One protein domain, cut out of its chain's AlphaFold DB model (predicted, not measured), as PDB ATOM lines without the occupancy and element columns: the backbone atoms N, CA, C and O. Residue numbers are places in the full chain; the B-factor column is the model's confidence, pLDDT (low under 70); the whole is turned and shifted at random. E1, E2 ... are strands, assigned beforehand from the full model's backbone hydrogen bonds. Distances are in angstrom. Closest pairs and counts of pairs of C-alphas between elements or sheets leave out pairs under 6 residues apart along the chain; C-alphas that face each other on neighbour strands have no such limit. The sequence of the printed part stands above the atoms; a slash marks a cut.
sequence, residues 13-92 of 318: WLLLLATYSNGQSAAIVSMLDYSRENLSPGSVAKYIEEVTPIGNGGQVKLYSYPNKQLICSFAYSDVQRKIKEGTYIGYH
ATOM      1  N   TRP A  13     -26.900 -12.172 -48.711       36.31
ATOM      2  CA  TRP A  13     -27.622 -13.229 -48.000       36.31
ATOM      3  C   TRP A  13     -27.392 -13.099 -46.487       36.31
ATOM      4  O   TRP A  13     -26.345 -13.491 -45.977       36.31
ATOM      5  N   LEU A  14     -28.350 -12.524 -45.762       31.58
ATOM      6  CA  LEU A  14     -28.266 -12.346 -44.312       31.58
ATOM      7  C   LEU A  14     -28.989 -13.510 -43.621       31.58
ATOM      8  O   LEU A  14     -30.165 -13.425 -43.282       31.58
ATOM      9  N   LEU A  15     -28.268 -14.619 -43.435       36.31
ATOM     10  CA  LEU A  15     -28.640 -15.682 -42.497       36.31
ATOM     11  C   LEU A  15     -28.311 -15.196 -41.077       36.31
ATOM     12  O   LEU A  15     -27.167 -15.259 -40.635       36.31
ATOM     13  N   LEU A  16     -29.309 -14.677 -40.362       35.84
ATOM     14  CA  LEU A  16     -29.190 -14.378 -38.934       35.84
ATOM     15  C   LEU A  16     -29.495 -15.650 -38.135       35.84
ATOM     16  O   LEU A  16     -30.651 -16.028 -37.966       35.84
ATOM     17  N   LEU A  17     -28.446 -16.314 -37.650       36.69
ATOM     18  CA  LEU A  17     -28.558 -17.378 -36.652       36.69
ATOM     19  C   LEU A  17     -28.731 -16.731 -35.270       36.69
ATOM     20  O   LEU A  17     -27.768 -16.233 -34.691       36.69
ATOM     21  N   ALA A  18     -29.951 -16.732 -34.734       35.97
ATOM     22  CA  ALA A  18     -30.190 -16.368 -33.338       35.97
ATOM     23  C   ALA A  18     -29.935 -17.593 -32.444       35.97
ATOM     24  O   ALA A  18     -30.759 -18.504 -32.380       35.97
ATOM     25  N   THR A  19     -28.784 -17.655 -31.772       32.38
ATOM     26  CA  THR A  19     -28.467 -18.748 -30.845       32.38
ATOM     27  C   THR A  19     -29.235 -18.580 -29.531       32.38
ATOM     28  O   THR A  19     -29.036 -17.615 -28.800       32.38
ATOM     29  N   TYR A  20     -30.101 -19.543 -29.205       41.44
ATOM     30  CA  TYR A  20     -30.685 -19.681 -27.870       41.44
ATOM     31  C   TYR A  20     -30.027 -20.865 -27.156       41.44
ATOM     32  O   TYR A  20     -29.991 -21.985 -27.668       41.44
ATOM     33  N   SER A  21     -29.488 -20.626 -25.963       39.66
ATOM     34  CA  SER A  21     -28.922 -21.657 -25.096       39.66
ATOM     35  C   SER A  21     -30.049 -22.440 -24.419       39.66
ATOM     36  O   SER A  21     -30.443 -22.067 -23.321       39.66
ATOM     37  N   ASN A  22     -30.617 -23.453 -25.086       43.34
ATOM     38  CA  ASN A  22     -31.476 -24.490 -24.481       43.34
ATOM     39  C   ASN A  22     -31.846 -25.587 -25.501       43.34
ATOM     40  O   ASN A  22     -33.021 -25.794 -25.768       43.34
ATOM     41  N   GLY A  23     -30.874 -26.265 -26.127       48.53
ATOM     42  CA  GLY A  23     -31.097 -27.513 -26.893       48.53
ATOM     43  C   GLY A  23     -32.089 -27.489 -28.076       48.53
ATOM     44  O   GLY A  23     -32.234 -28.497 -28.759       48.53
ATOM     45  N   GLN A  24     -32.758 -26.369 -28.342       51.25
ATOM     46  CA  GLN A  24     -33.608 -26.124 -29.498       51.25
ATOM     47  C   GLN A  24     -32.735 -25.533 -30.600       51.25
ATOM     48  O   GLN A  24     -31.976 -24.591 -30.361       51.25
ATOM     49  N   SER A  25     -32.825 -26.088 -31.809       59.19
ATOM     50  CA  SER A  25     -32.203 -25.481 -32.982       59.19
ATOM     51  C   SER A  25     -32.655 -24.025 -33.105       59.19
ATOM     52  O   SER A  25     -33.842 -23.724 -32.972       59.19
ATOM     53  N   ALA A  26     -31.697 -23.125 -33.340       70.38
ATOM     54  CA  ALA A  26     -31.963 -21.716 -33.600       70.38
ATOM     55  C   ALA A  26     -33.025 -21.561 -34.698       70.38
ATOM     56  O   ALA A  26     -32.987 -22.278 -35.702       70.38
ATOM     57  N   ALA A  27     -33.951 -20.619 -34.517       83.25
ATOM     58  CA  ALA A  27     -34.908 -20.297 -35.565       83.25
ATOM     59  C   ALA A  27     -34.165 -19.722 -36.781       83.25
ATOM     60  O   ALA A  27     -33.328 -18.827 -36.640       83.25
ATOM     61  N   ILE A  28     -34.473 -20.239 -37.968       89.06
ATOM     62  CA  ILE A  28     -33.945 -19.749 -39.241       89.06
ATOM     63  C   ILE A  28     -34.938 -18.725 -39.778       89.06
ATOM     64  O   ILE A  28     -36.119 -19.039 -39.915       89.06
ATOM     65  N   VAL A  29     -34.466 -17.516 -40.078       91.75
ATOM     66  CA  VAL A  29     -35.306 -16.426 -40.586       91.75
ATOM     67  C   VAL A  29     -34.927 -16.106 -42.028       91.75
ATOM     68  O   VAL A  29     -33.774 -15.775 -42.302       91.75
ATOM     69  N   SER A  30     -35.905 -16.164 -42.931       92.50
ATOM     70  CA  SER A  30     -35.744 -15.885 -44.361       92.50
ATOM     71  C   SER A  30     -36.697 -14.786 -44.823       92.50
ATOM     72  O   SER A  30     -37.845 -14.716 -44.387       92.50
ATOM     73  N   MET A  31     -36.234 -13.938 -45.739       93.19
ATOM     74  CA  MET A  31     -37.057 -12.936 -46.424       93.19
ATOM     75  C   MET A  31     -37.441 -13.480 -47.799       93.19
ATOM     76  O   MET A  31     -36.562 -13.928 -48.536       93.19
ATOM     77  N   LEU A  32     -38.729 -13.444 -48.142       91.88
ATOM     78  CA  LEU A  32     -39.259 -14.072 -49.356       91.88
ATOM     79  C   LEU A  32     -40.001 -13.074 -50.249       91.88
ATOM     80  O   LEU A  32     -40.560 -12.082 -49.766       91.88
ATOM     81  N   ASP A  33     -40.024 -13.355 -51.548       89.06
ATOM     82  CA  ASP A  33     -40.767 -12.595 -52.554       89.06
ATOM     83  C   ASP A  33     -42.260 -12.983 -52.628       89.06
ATOM     84  O   ASP A  33     -42.782 -13.705 -51.779       89.06
ATOM     85  N   TYR A  34     -42.981 -12.492 -53.644       84.19
ATOM     86  CA  TYR A  34     -44.415 -12.764 -53.808       84.19
ATOM     87  C   TYR A  34     -44.731 -14.248 -54.084       84.19
ATOM     88  O   TYR A  34     -45.797 -14.725 -53.694       84.19
ATOM     89  N   SER A  35     -43.802 -14.979 -54.708       84.12
ATOM     90  CA  SER A  35     -43.880 -16.420 -54.996       84.12
ATOM     91  C   SER A  35     -43.455 -17.308 -53.825       84.12
ATOM     92  O   SER A  35     -43.531 -18.529 -53.939       84.12
ATOM     93  N   ARG A  36     -43.086 -16.719 -52.677       84.88
ATOM     94  CA  ARG A  36     -42.497 -17.417 -51.519       84.88
ATOM     95  C   ARG A  36     -41.147 -18.065 -51.837       84.88
ATOM     96  O   ARG A  36     -40.781 -19.067 -51.229       84.88
ATOM     97  N   GLU A  37     -40.403 -17.467 -52.759       87.56
ATOM     98  CA  GLU A  37     -39.027 -17.846 -53.058       87.56
ATOM     99  C   GLU A  37     -38.044 -16.867 -52.407       87.56
ATOM    100  O   GLU A  37     -38.409 -15.761 -51.991       87.56
ATOM    101  N   ASN A  38     -36.783 -17.289 -52.278       87.31
ATOM    102  CA  ASN A  38     -35.724 -16.422 -51.771       87.31
ATOM    103  C   ASN A  38     -35.552 -15.204 -52.688       87.31
ATOM    104  O   ASN A  38     -35.658 -15.309 -53.909       87.31
ATOM    105  N   LEU A  39     -35.243 -14.049 -52.097       86.06
ATOM    106  CA  LEU A  39     -35.113 -12.805 -52.852       86.06
ATOM    107  C   LEU A  39     -34.026 -12.893 -53.926       86.06
ATOM    108  O   LEU A  39     -32.853 -13.134 -53.638       86.06
ATOM    109  N   SER A  40     -34.425 -12.597 -55.159       84.56
ATOM    110  CA  SER A  40     -33.498 -12.266 -56.240       84.56
ATOM    111  C   SER A  40     -32.993 -10.819 -56.104       84.56
ATOM    112  O   SER A  40     -33.684  -9.979 -55.513       84.56
ATOM    113  N   PRO A  41     -31.806 -10.478 -56.643       84.62
ATOM    114  CA  PRO A  41     -31.289  -9.112 -56.608       84.62
ATOM    115  C   PRO A  41     -32.289  -8.101 -57.192       84.62
ATOM    116  O   PRO A  41     -32.782  -8.278 -58.301       84.62
ATOM    117  N   GLY A  42     -32.586  -7.037 -56.440       79.75
ATOM    118  CA  GLY A  42     -33.553  -6.003 -56.835       79.75
ATOM    119  C   GLY A  42     -35.017  -6.310 -56.490       79.75
ATOM    120  O   GLY A  42     -35.860  -5.425 -56.622       79.75
ATOM    121  N   SER A  43     -35.329  -7.515 -56.000       83.69
ATOM    122  CA  SER A  43     -36.678  -7.864 -55.544       83.69
ATOM    123  C   SER A  43     -36.988  -7.282 -54.164       83.69
ATOM    124  O   SER A  43     -36.128  -7.181 -53.288       83.69
ATOM    125  N   VAL A  44     -38.258  -6.936 -53.949       86.12
ATOM    126  CA  VAL A  44     -38.764  -6.440 -52.663       86.12
ATOM    127  C   VAL A  44     -39.370  -7.593 -51.873       86.12
ATOM    128  O   VAL A  44     -40.196  -8.341 -52.398       86.12
ATOM    129  N   ALA A  45     -39.005  -7.699 -50.596       89.56
ATOM    130  CA  ALA A  45     -39.595  -8.675 -49.691       89.56
ATOM    131  C   ALA A  45     -41.104  -8.478 -49.529       89.56
ATOM    132  O   ALA A  45     -41.606  -7.356 -49.429       89.56
ATOM    133  N   LYS A  46     -41.821  -9.596 -49.477       92.44
ATOM    134  CA  LYS A  46     -43.263  -9.660 -49.217       92.44
ATOM    135  C   LYS A  46     -43.593 -10.492 -47.994       92.44
ATOM    136  O   LYS A  46     -44.591 -10.200 -47.336       92.44
ATOM    137  N   TYR A  47     -42.733 -11.445 -47.647       94.44
ATOM    138  CA  TYR A  47     -42.926 -12.280 -46.473       94.44
ATOM    139  C   TYR A  47     -41.646 -12.438 -45.663       94.44
ATOM    140  O   TYR A  47     -40.536 -12.304 -46.182       94.44
ATOM    141  N   ILE A  48     -41.837 -12.753 -44.387       96.06
ATOM    142  CA  ILE A  48     -40.802 -13.253 -43.489       96.06
ATOM    143  C   ILE A  48     -41.199 -14.670 -43.101       96.06
ATOM    144  O   ILE A  48     -42.327 -14.896 -42.669       96.06
ATOM    145  N   GLU A  49     -40.286 -15.615 -43.248       95.56
ATOM    146  CA  GLU A  49     -40.471 -16.997 -42.828       95.56
ATOM    147  C   GLU A  49     -39.540 -17.295 -41.654       95.56
ATOM    148  O   GLU A  49     -38.327 -17.154 -41.779       95.56
ATOM    149  N   GLU A  50     -40.106 -17.700 -40.519       96.50
ATOM    150  CA  GLU A  50     -39.368 -18.203 -39.361       96.50
ATOM    151  C   GLU A  50     -39.559 -19.717 -39.272       96.50
ATOM    152  O   GLU A  50     -40.687 -20.207 -39.189       96.50
ATOM    153  N   VAL A  51     -38.459 -20.464 -39.273       95.62
ATOM    154  CA  VAL A  51     -38.467 -21.927 -39.243       95.62
ATOM    155  C   VAL A  51     -37.791 -22.429 -37.984       95.62
ATOM    156  O   VAL A  51     -36.669 -22.038 -37.679       95.62
ATOM    157  N   THR A  52     -38.461 -23.336 -37.280       95.31
ATOM    158  CA  THR A  52     -37.930 -24.071 -36.128       95.31
ATOM    159  C   THR A  52     -37.809 -25.550 -36.508       95.31
ATOM    160  O   THR A  52     -38.806 -26.276 -36.425       95.31
ATOM    161  N   PRO A  53     -36.628 -26.006 -36.967       93.19
ATOM    162  CA  PRO A  53     -36.423 -27.390 -37.387       93.19
ATOM    163  C   PRO A  53     -36.485 -28.372 -36.213       93.19
ATOM    164  O   PRO A  53     -35.983 -28.092 -35.126       93.19
ATOM    165  N   ILE A  54     -37.069 -29.545 -36.455       90.69
ATOM    166  CA  ILE A  54     -37.128 -30.686 -35.536       90.69
ATOM    167  C   ILE A  54     -36.914 -31.962 -36.367       90.69
ATOM    168  O   ILE A  54     -37.838 -32.488 -36.989       90.69
ATOM    169  N   GLY A  55     -35.673 -32.458 -36.407       89.69
ATOM    170  CA  GLY A  55     -35.292 -33.570 -37.286       89.69
ATOM    171  C   GLY A  55     -35.465 -33.207 -38.765       89.69
ATOM    172  O   GLY A  55     -35.027 -32.143 -39.196       89.69
ATOM    173  N   ASN A  56     -36.126 -34.076 -39.536       90.12
ATOM    174  CA  ASN A  56     -36.465 -33.806 -40.943       90.12
ATOM    175  C   ASN A  56     -37.675 -32.872 -41.107       90.12
ATOM    176  O   ASN A  56     -37.949 -32.428 -42.219       90.12
ATOM    177  N   GLY A  57     -38.395 -32.595 -40.018       93.62
ATOM    178  CA  GLY A  57     -39.570 -31.739 -39.992       93.62
ATOM    179  C   GLY A  57     -39.344 -30.471 -39.181       93.62
ATOM    180  O   GLY A  57     -38.211 -30.031 -38.967       93.62
ATOM    181  N   GLY A  58     -40.435 -29.876 -38.713       94.81
ATOM    182  CA  GLY A  58     -40.391 -28.710 -37.841       94.81
ATOM    183  C   GLY A  58     -41.664 -27.881 -37.890       94.81
ATOM    184  O   GLY A  58     -42.725 -28.351 -38.297       94.81
ATOM    185  N   GLN A  59     -41.539 -26.631 -37.462       96.44
ATOM    186  CA  GLN A  59     -42.600 -25.630 -37.508       96.44
ATOM    187  C   GLN A  59     -42.171 -24.450 -38.372       96.44
ATOM    188  O   GLN A  59     -41.016 -24.030 -38.334       96.44
ATOM    189  N   VAL A  60     -43.120 -23.893 -39.113       96.50
ATOM    190  CA  VAL A  60     -42.978 -22.629 -39.832       96.50
ATOM    191  C   VAL A  60     -43.953 -21.619 -39.242       96.50
ATOM    192  O   VAL A  60     -45.101 -21.949 -38.933       96.50
ATOM    193  N   LYS A  61     -43.508 -20.372 -39.116       97.44
ATOM    194  CA  LYS A  61     -44.357 -19.189 -38.990       97.44
ATOM    195  C   LYS A  61     -44.086 -18.278 -40.177       97.44
ATOM    196  O   LYS A  61     -42.938 -17.951 -40.464       97.44
ATOM    197  N   LEU A  62     -45.145 -17.878 -40.866       96.94
ATOM    198  CA  LEU A  62     -45.073 -16.990 -42.017       96.94
ATOM    199  C   LEU A  62     -45.710 -15.654 -41.657       96.94
ATOM    200  O   LEU A  62     -46.858 -15.622 -41.218       96.94
ATOM    201  N   TYR A  63     -44.997 -14.560 -41.892       97.12
ATOM    202  CA  TYR A  63     -45.444 -13.201 -41.617       97.12
ATOM    203  C   TYR A  63     -45.473 -12.367 -42.897       97.12
ATOM    204  O   TYR A  63     -44.700 -12.608 -43.825       97.12
ATOM    205  N   SER A  64     -46.325 -11.346 -42.936       94.62
ATOM    206  CA  SER A  64     -46.290 -10.314 -43.969       94.62
ATOM    207  C   SER A  64     -45.107  -9.367 -43.766       94.62
ATOM    208  O   SER A  64     -44.657  -9.125 -42.645       94.62
ATOM    209  N   TYR A  65     -44.618  -8.783 -44.855       91.62
ATOM    210  CA  TYR A  65     -43.646  -7.695 -44.833       91.62
ATOM    211  C   TYR A  65     -44.247  -6.444 -45.498       91.62
ATOM    212  O   TYR A  65     -44.911  -6.572 -46.530       91.62
ATOM    213  N   PRO A  66     -44.031  -5.230 -44.952       92.06
ATOM    214  CA  PRO A  66     -43.170  -4.902 -43.806       92.06
ATOM    215  C   PRO A  66     -43.838  -5.029 -42.430       92.06
ATOM    216  O   PRO A  66     -43.148  -4.982 -41.416       92.06
ATOM    217  N   ASN A  67     -45.158  -5.215 -42.378       91.25
ATOM    218  CA  ASN A  67     -45.938  -5.053 -41.145       91.25
ATOM    219  C   ASN A  67     -45.768  -6.186 -40.114       91.25
ATOM    220  O   ASN A  67     -46.321  -6.085 -39.023       91.25
ATOM    221  N   LYS A  68     -45.033  -7.258 -40.442       93.62
ATOM    222  CA  LYS A  68     -44.794  -8.431 -39.579       93.62
ATOM    223  C   LYS A  68     -46.069  -9.051 -39.006       93.62
ATOM    224  O   LYS A  68     -46.069  -9.602 -37.908       93.62
ATOM    225  N   GLN A  69     -47.163  -9.004 -39.757       95.69
ATOM    226  CA  GLN A  69     -48.388  -9.667 -39.338       95.69
ATOM    227  C   GLN A  69     -48.278 -11.167 -39.583       95.69
ATOM    228  O   GLN A  69     -47.984 -11.573 -40.704       95.69
ATOM    229  N   LEU A  70     -48.543 -11.986 -38.565       97.19
ATOM    230  CA  LEU A  70     -48.573 -13.440 -38.712       97.19
ATOM    231  C   LEU A  70     -49.708 -13.838 -39.669       97.19
ATOM    232  O   LEU A  70     -50.856 -13.477 -39.446       97.19
ATOM    233  N   ILE A  71     -49.362 -14.554 -40.736       97.44
ATOM    234  CA  ILE A  71     -50.280 -15.049 -41.772       97.44
ATOM    235  C   ILE A  71     -50.708 -16.472 -41.434       97.44
ATOM    236  O   ILE A  71     -51.888 -16.806 -41.484       97.44
ATOM    237  N   CYS A  72     -49.744 -17.330 -41.106       97.25
ATOM    238  CA  CYS A  72     -50.017 -18.695 -40.687       97.25
ATOM    239  C   CYS A  72     -48.851 -19.302 -39.907       97.25
ATOM    240  O   CYS A  72     -47.713 -18.835 -39.970       97.25
ATOM    241  N   SER A  73     -49.149 -20.386 -39.200       97.69
ATOM    242  CA  SER A  73     -48.173 -21.302 -38.635       97.69
ATOM    243  C   SER A  73     -48.548 -22.732 -38.994       97.69
ATOM    244  O   SER A  73     -49.728 -23.085 -38.978       97.69
ATOM    245  N   PHE A  74     -47.562 -23.543 -39.368       97.25
ATOM    246  CA  PHE A  74     -47.805 -24.922 -39.766       97.25
ATOM    247  C   PHE A  74     -46.610 -25.833 -39.510       97.25
ATOM    248  O   PHE A  74     -45.454 -25.416 -39.585       97.25
ATOM    249  N   ALA A  75     -46.925 -27.097 -39.263       96.88
ATOM    250  CA  ALA A  75     -45.963 -28.174 -39.124       96.88
ATOM    251  C   ALA A  75     -45.591 -28.779 -40.491       96.88
ATOM    252  O   ALA A  75     -46.439 -28.860 -41.388       96.88
ATOM    253  N   TYR A  76     -44.342 -29.216 -40.652       96.19
ATOM    254  CA  TYR A  76     -43.854 -29.893 -41.859       96.19
ATOM    255  C   TYR A  76     -43.010 -31.129 -41.524       96.19
ATOM    256  O   TYR A  76     -42.487 -31.229 -40.413       96.19
ATOM    257  N   SER A  77     -42.855 -32.053 -42.480       95.69
ATOM    258  CA  SER A  77     -42.131 -33.325 -42.282       95.69
ATOM    259  C   SER A  77     -40.943 -33.575 -43.220       95.69
ATOM    260  O   SER A  77     -40.256 -34.585 -43.061       95.69
ATOM    261  N   ASP A  78     -40.662 -32.676 -44.168       94.12
ATOM    262  CA  ASP A  78     -39.535 -32.781 -45.099       94.12
ATOM    263  C   ASP A  78     -38.588 -31.572 -45.049       94.12
ATOM    264  O   ASP A  78     -38.994 -30.431 -44.836       94.12
ATOM    265  N   VAL A  79     -37.310 -31.796 -45.362       88.00
ATOM    266  CA  VAL A  79     -36.281 -30.739 -45.347       88.00
ATOM    267  C   VAL A  79     -36.565 -29.587 -46.319       88.00
ATOM    268  O   VAL A  79     -36.073 -28.480 -46.116       88.00
ATOM    269  N   GLN A  80     -37.361 -29.823 -47.368       89.19
ATOM    270  CA  GLN A  80     -37.749 -28.791 -48.336       89.19
ATOM    271  C   GLN A  80     -38.989 -28.006 -47.884       89.19
ATOM    272  O   GLN A  80     -39.324 -27.009 -48.526       89.19
ATOM    273  N   ARG A  81     -39.636 -28.411 -46.779       91.31
ATOM    274  CA  ARG A  81     -40.846 -27.803 -46.199       91.31
ATOM    275  C   ARG A  81     -42.039 -27.821 -47.158       91.31
ATOM    276  O   ARG A  81     -42.892 -26.934 -47.124       91.31
ATOM    277  N   LYS A  82     -42.091 -28.821 -48.037       90.69
ATOM    278  CA  LYS A  82     -43.154 -29.001 -49.035       90.69
ATOM    279  C   LYS A  82     -44.288 -29.892 -48.545       90.69
ATOM    280  O   LYS A  82     -45.338 -29.909 -49.181       90.69
ATOM    281  N   ILE A  83     -44.096 -30.630 -47.455       95.19
ATOM    282  CA  ILE A  83     -45.059 -31.568 -46.884       95.19
ATOM    283  C   ILE A  83     -45.533 -31.032 -45.541       95.19
ATOM    284  O   ILE A  83     -44.836 -31.141 -44.536       95.19
ATOM    285  N   LYS A  84     -46.745 -30.471 -45.522       95.19
ATOM    286  CA  LYS A  84     -47.457 -30.139 -44.287       95.19
ATOM    287  C   LYS A  84     -47.877 -31.422 -43.584       95.19
ATOM    288  O   LYS A  84     -48.583 -32.247 -44.168       95.19
ATOM    289  N   GLU A  85     -47.472 -31.547 -42.330       96.56
ATOM    290  CA  GLU A  85     -47.708 -32.717 -41.488       96.56
ATOM    291  C   GLU A  85     -47.847 -32.247 -40.043       96.56
ATOM    292  O   GLU A  85     -46.860 -31.871 -39.416       96.56
ATOM    293  N   GLY A  86     -49.071 -32.230 -39.522       95.25
ATOM    294  CA  GLY A  86     -49.383 -31.736 -38.190       95.25
ATOM    295  C   GLY A  86     -50.336 -30.545 -38.179       95.25
ATOM    296  O   GLY A  86     -51.098 -30.300 -39.117       95.25
ATOM    297  N   THR A  87     -50.299 -29.799 -37.078       95.88
ATOM    298  CA  THR A  87     -51.171 -28.647 -36.844       95.88
ATOM    299  C   THR A  87     -50.914 -27.517 -37.841       95.88
ATOM    300  O   THR A  87     -49.773 -27.197 -38.174       95.88
ATOM    301  N   TYR A  88     -52.000 -26.880 -38.263       97.94
ATOM    302  CA  TYR A  88     -52.030 -25.658 -39.051       97.94
ATOM    303  C   TYR A  88     -52.927 -24.626 -38.369       97.94
ATOM    304  O   TYR A  88     -54.007 -24.971 -37.883       97.94
ATOM    305  N   ILE A  89     -52.501 -23.364 -38.379       98.44
ATOM    306  CA  ILE A  89     -53.287 -22.204 -37.952       98.44
ATOM    307  C   ILE A  89     -53.060 -21.072 -38.959       98.44
ATOM    308  O   ILE A  89     -51.920 -20.673 -39.193       98.44
ATOM    309  N   GLY A  90     -54.131 -20.551 -39.541       98.19
ATOM    310  CA  GLY A  90     -54.161 -19.347 -40.365       98.19
ATOM    311  C   GLY A  90     -54.719 -18.158 -39.585       98.19
ATOM    312  O   GLY A  90     -55.444 -18.333 -38.602       98.19
ATOM    313  N   TYR A  91     -54.384 -16.949 -40.027       98.25
ATOM    314  CA  TYR A  91     -54.835 -15.704 -39.414       98.25
ATOM    315  C   TYR A  91     -55.409 -14.742 -40.456       98.25
ATOM    316  O   TYR A  91     -54.893 -14.596 -41.566       98.25
ATOM    317  N   HIS A  92     -56.464 -14.035 -40.060       97.06
ATOM    318  CA  HIS A  92     -57.038 -12.917 -40.800       97.06
ATOM    319  C   HIS A  92     -56.115 -11.689 -40.779       97.06
ATOM    320  O   HIS A  92     -55.307 -11.534 -39.859       97.06
TER     321      HIS A  92
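What this domain is: This is residues 13 to 92 of the 318 residues of an uncharacterized protein of Phnomibacter ginsenosidimutans (UniProt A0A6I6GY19). One twisted sheet of five strands forms a meander, each strand the antiparallel neighbour of the one before, with long unnamed stretches before E1 (residues 13 to 27) and between E1 and E2. The printed part has 80 residues, with 36 of them in five named strands, E1 E2 E3 E4 E5 in that order both along the chain and across the sheet, and no named helix; the class is all strand, though under half of the residues are in named elements. It is compact, radius of gyration of the C-alphas 12.9 A, spanning 35 by 28 by 22 A.

How they stand to each other: Start at edge strand E1, residues 28 to 32; hairpins join it to E2, 47 to 54, then E3, 57 to 64, E4, 70 to 76, and edge strand E5, 84 to 91. Within hydrogen-bond range you find N 30 and O 49, 2.9 A, and N 50 and O 61, N 60 and O 74, N 73 and O 89, each 2.8 A. E5 bends by 81 degrees at residue 87.

Where its parts are: Find C-alpha 28 at (-33.945, -19.749, -39.241), where E1 begins. First to last C-alpha, E1 to E5 measure 12.8, 22.2, 22.8, 17.4 and 16.9 A. E5 ends at C-alpha 91, (-54.835, -15.704, -39.414).

The domain as a whole: The farthest C-alphas, Asn 22 and Gly 42, are 37.3 A apart. The printed part has no cut; E1 to E2 is a long link. Residues 13 to 25 have pLDDT under 70.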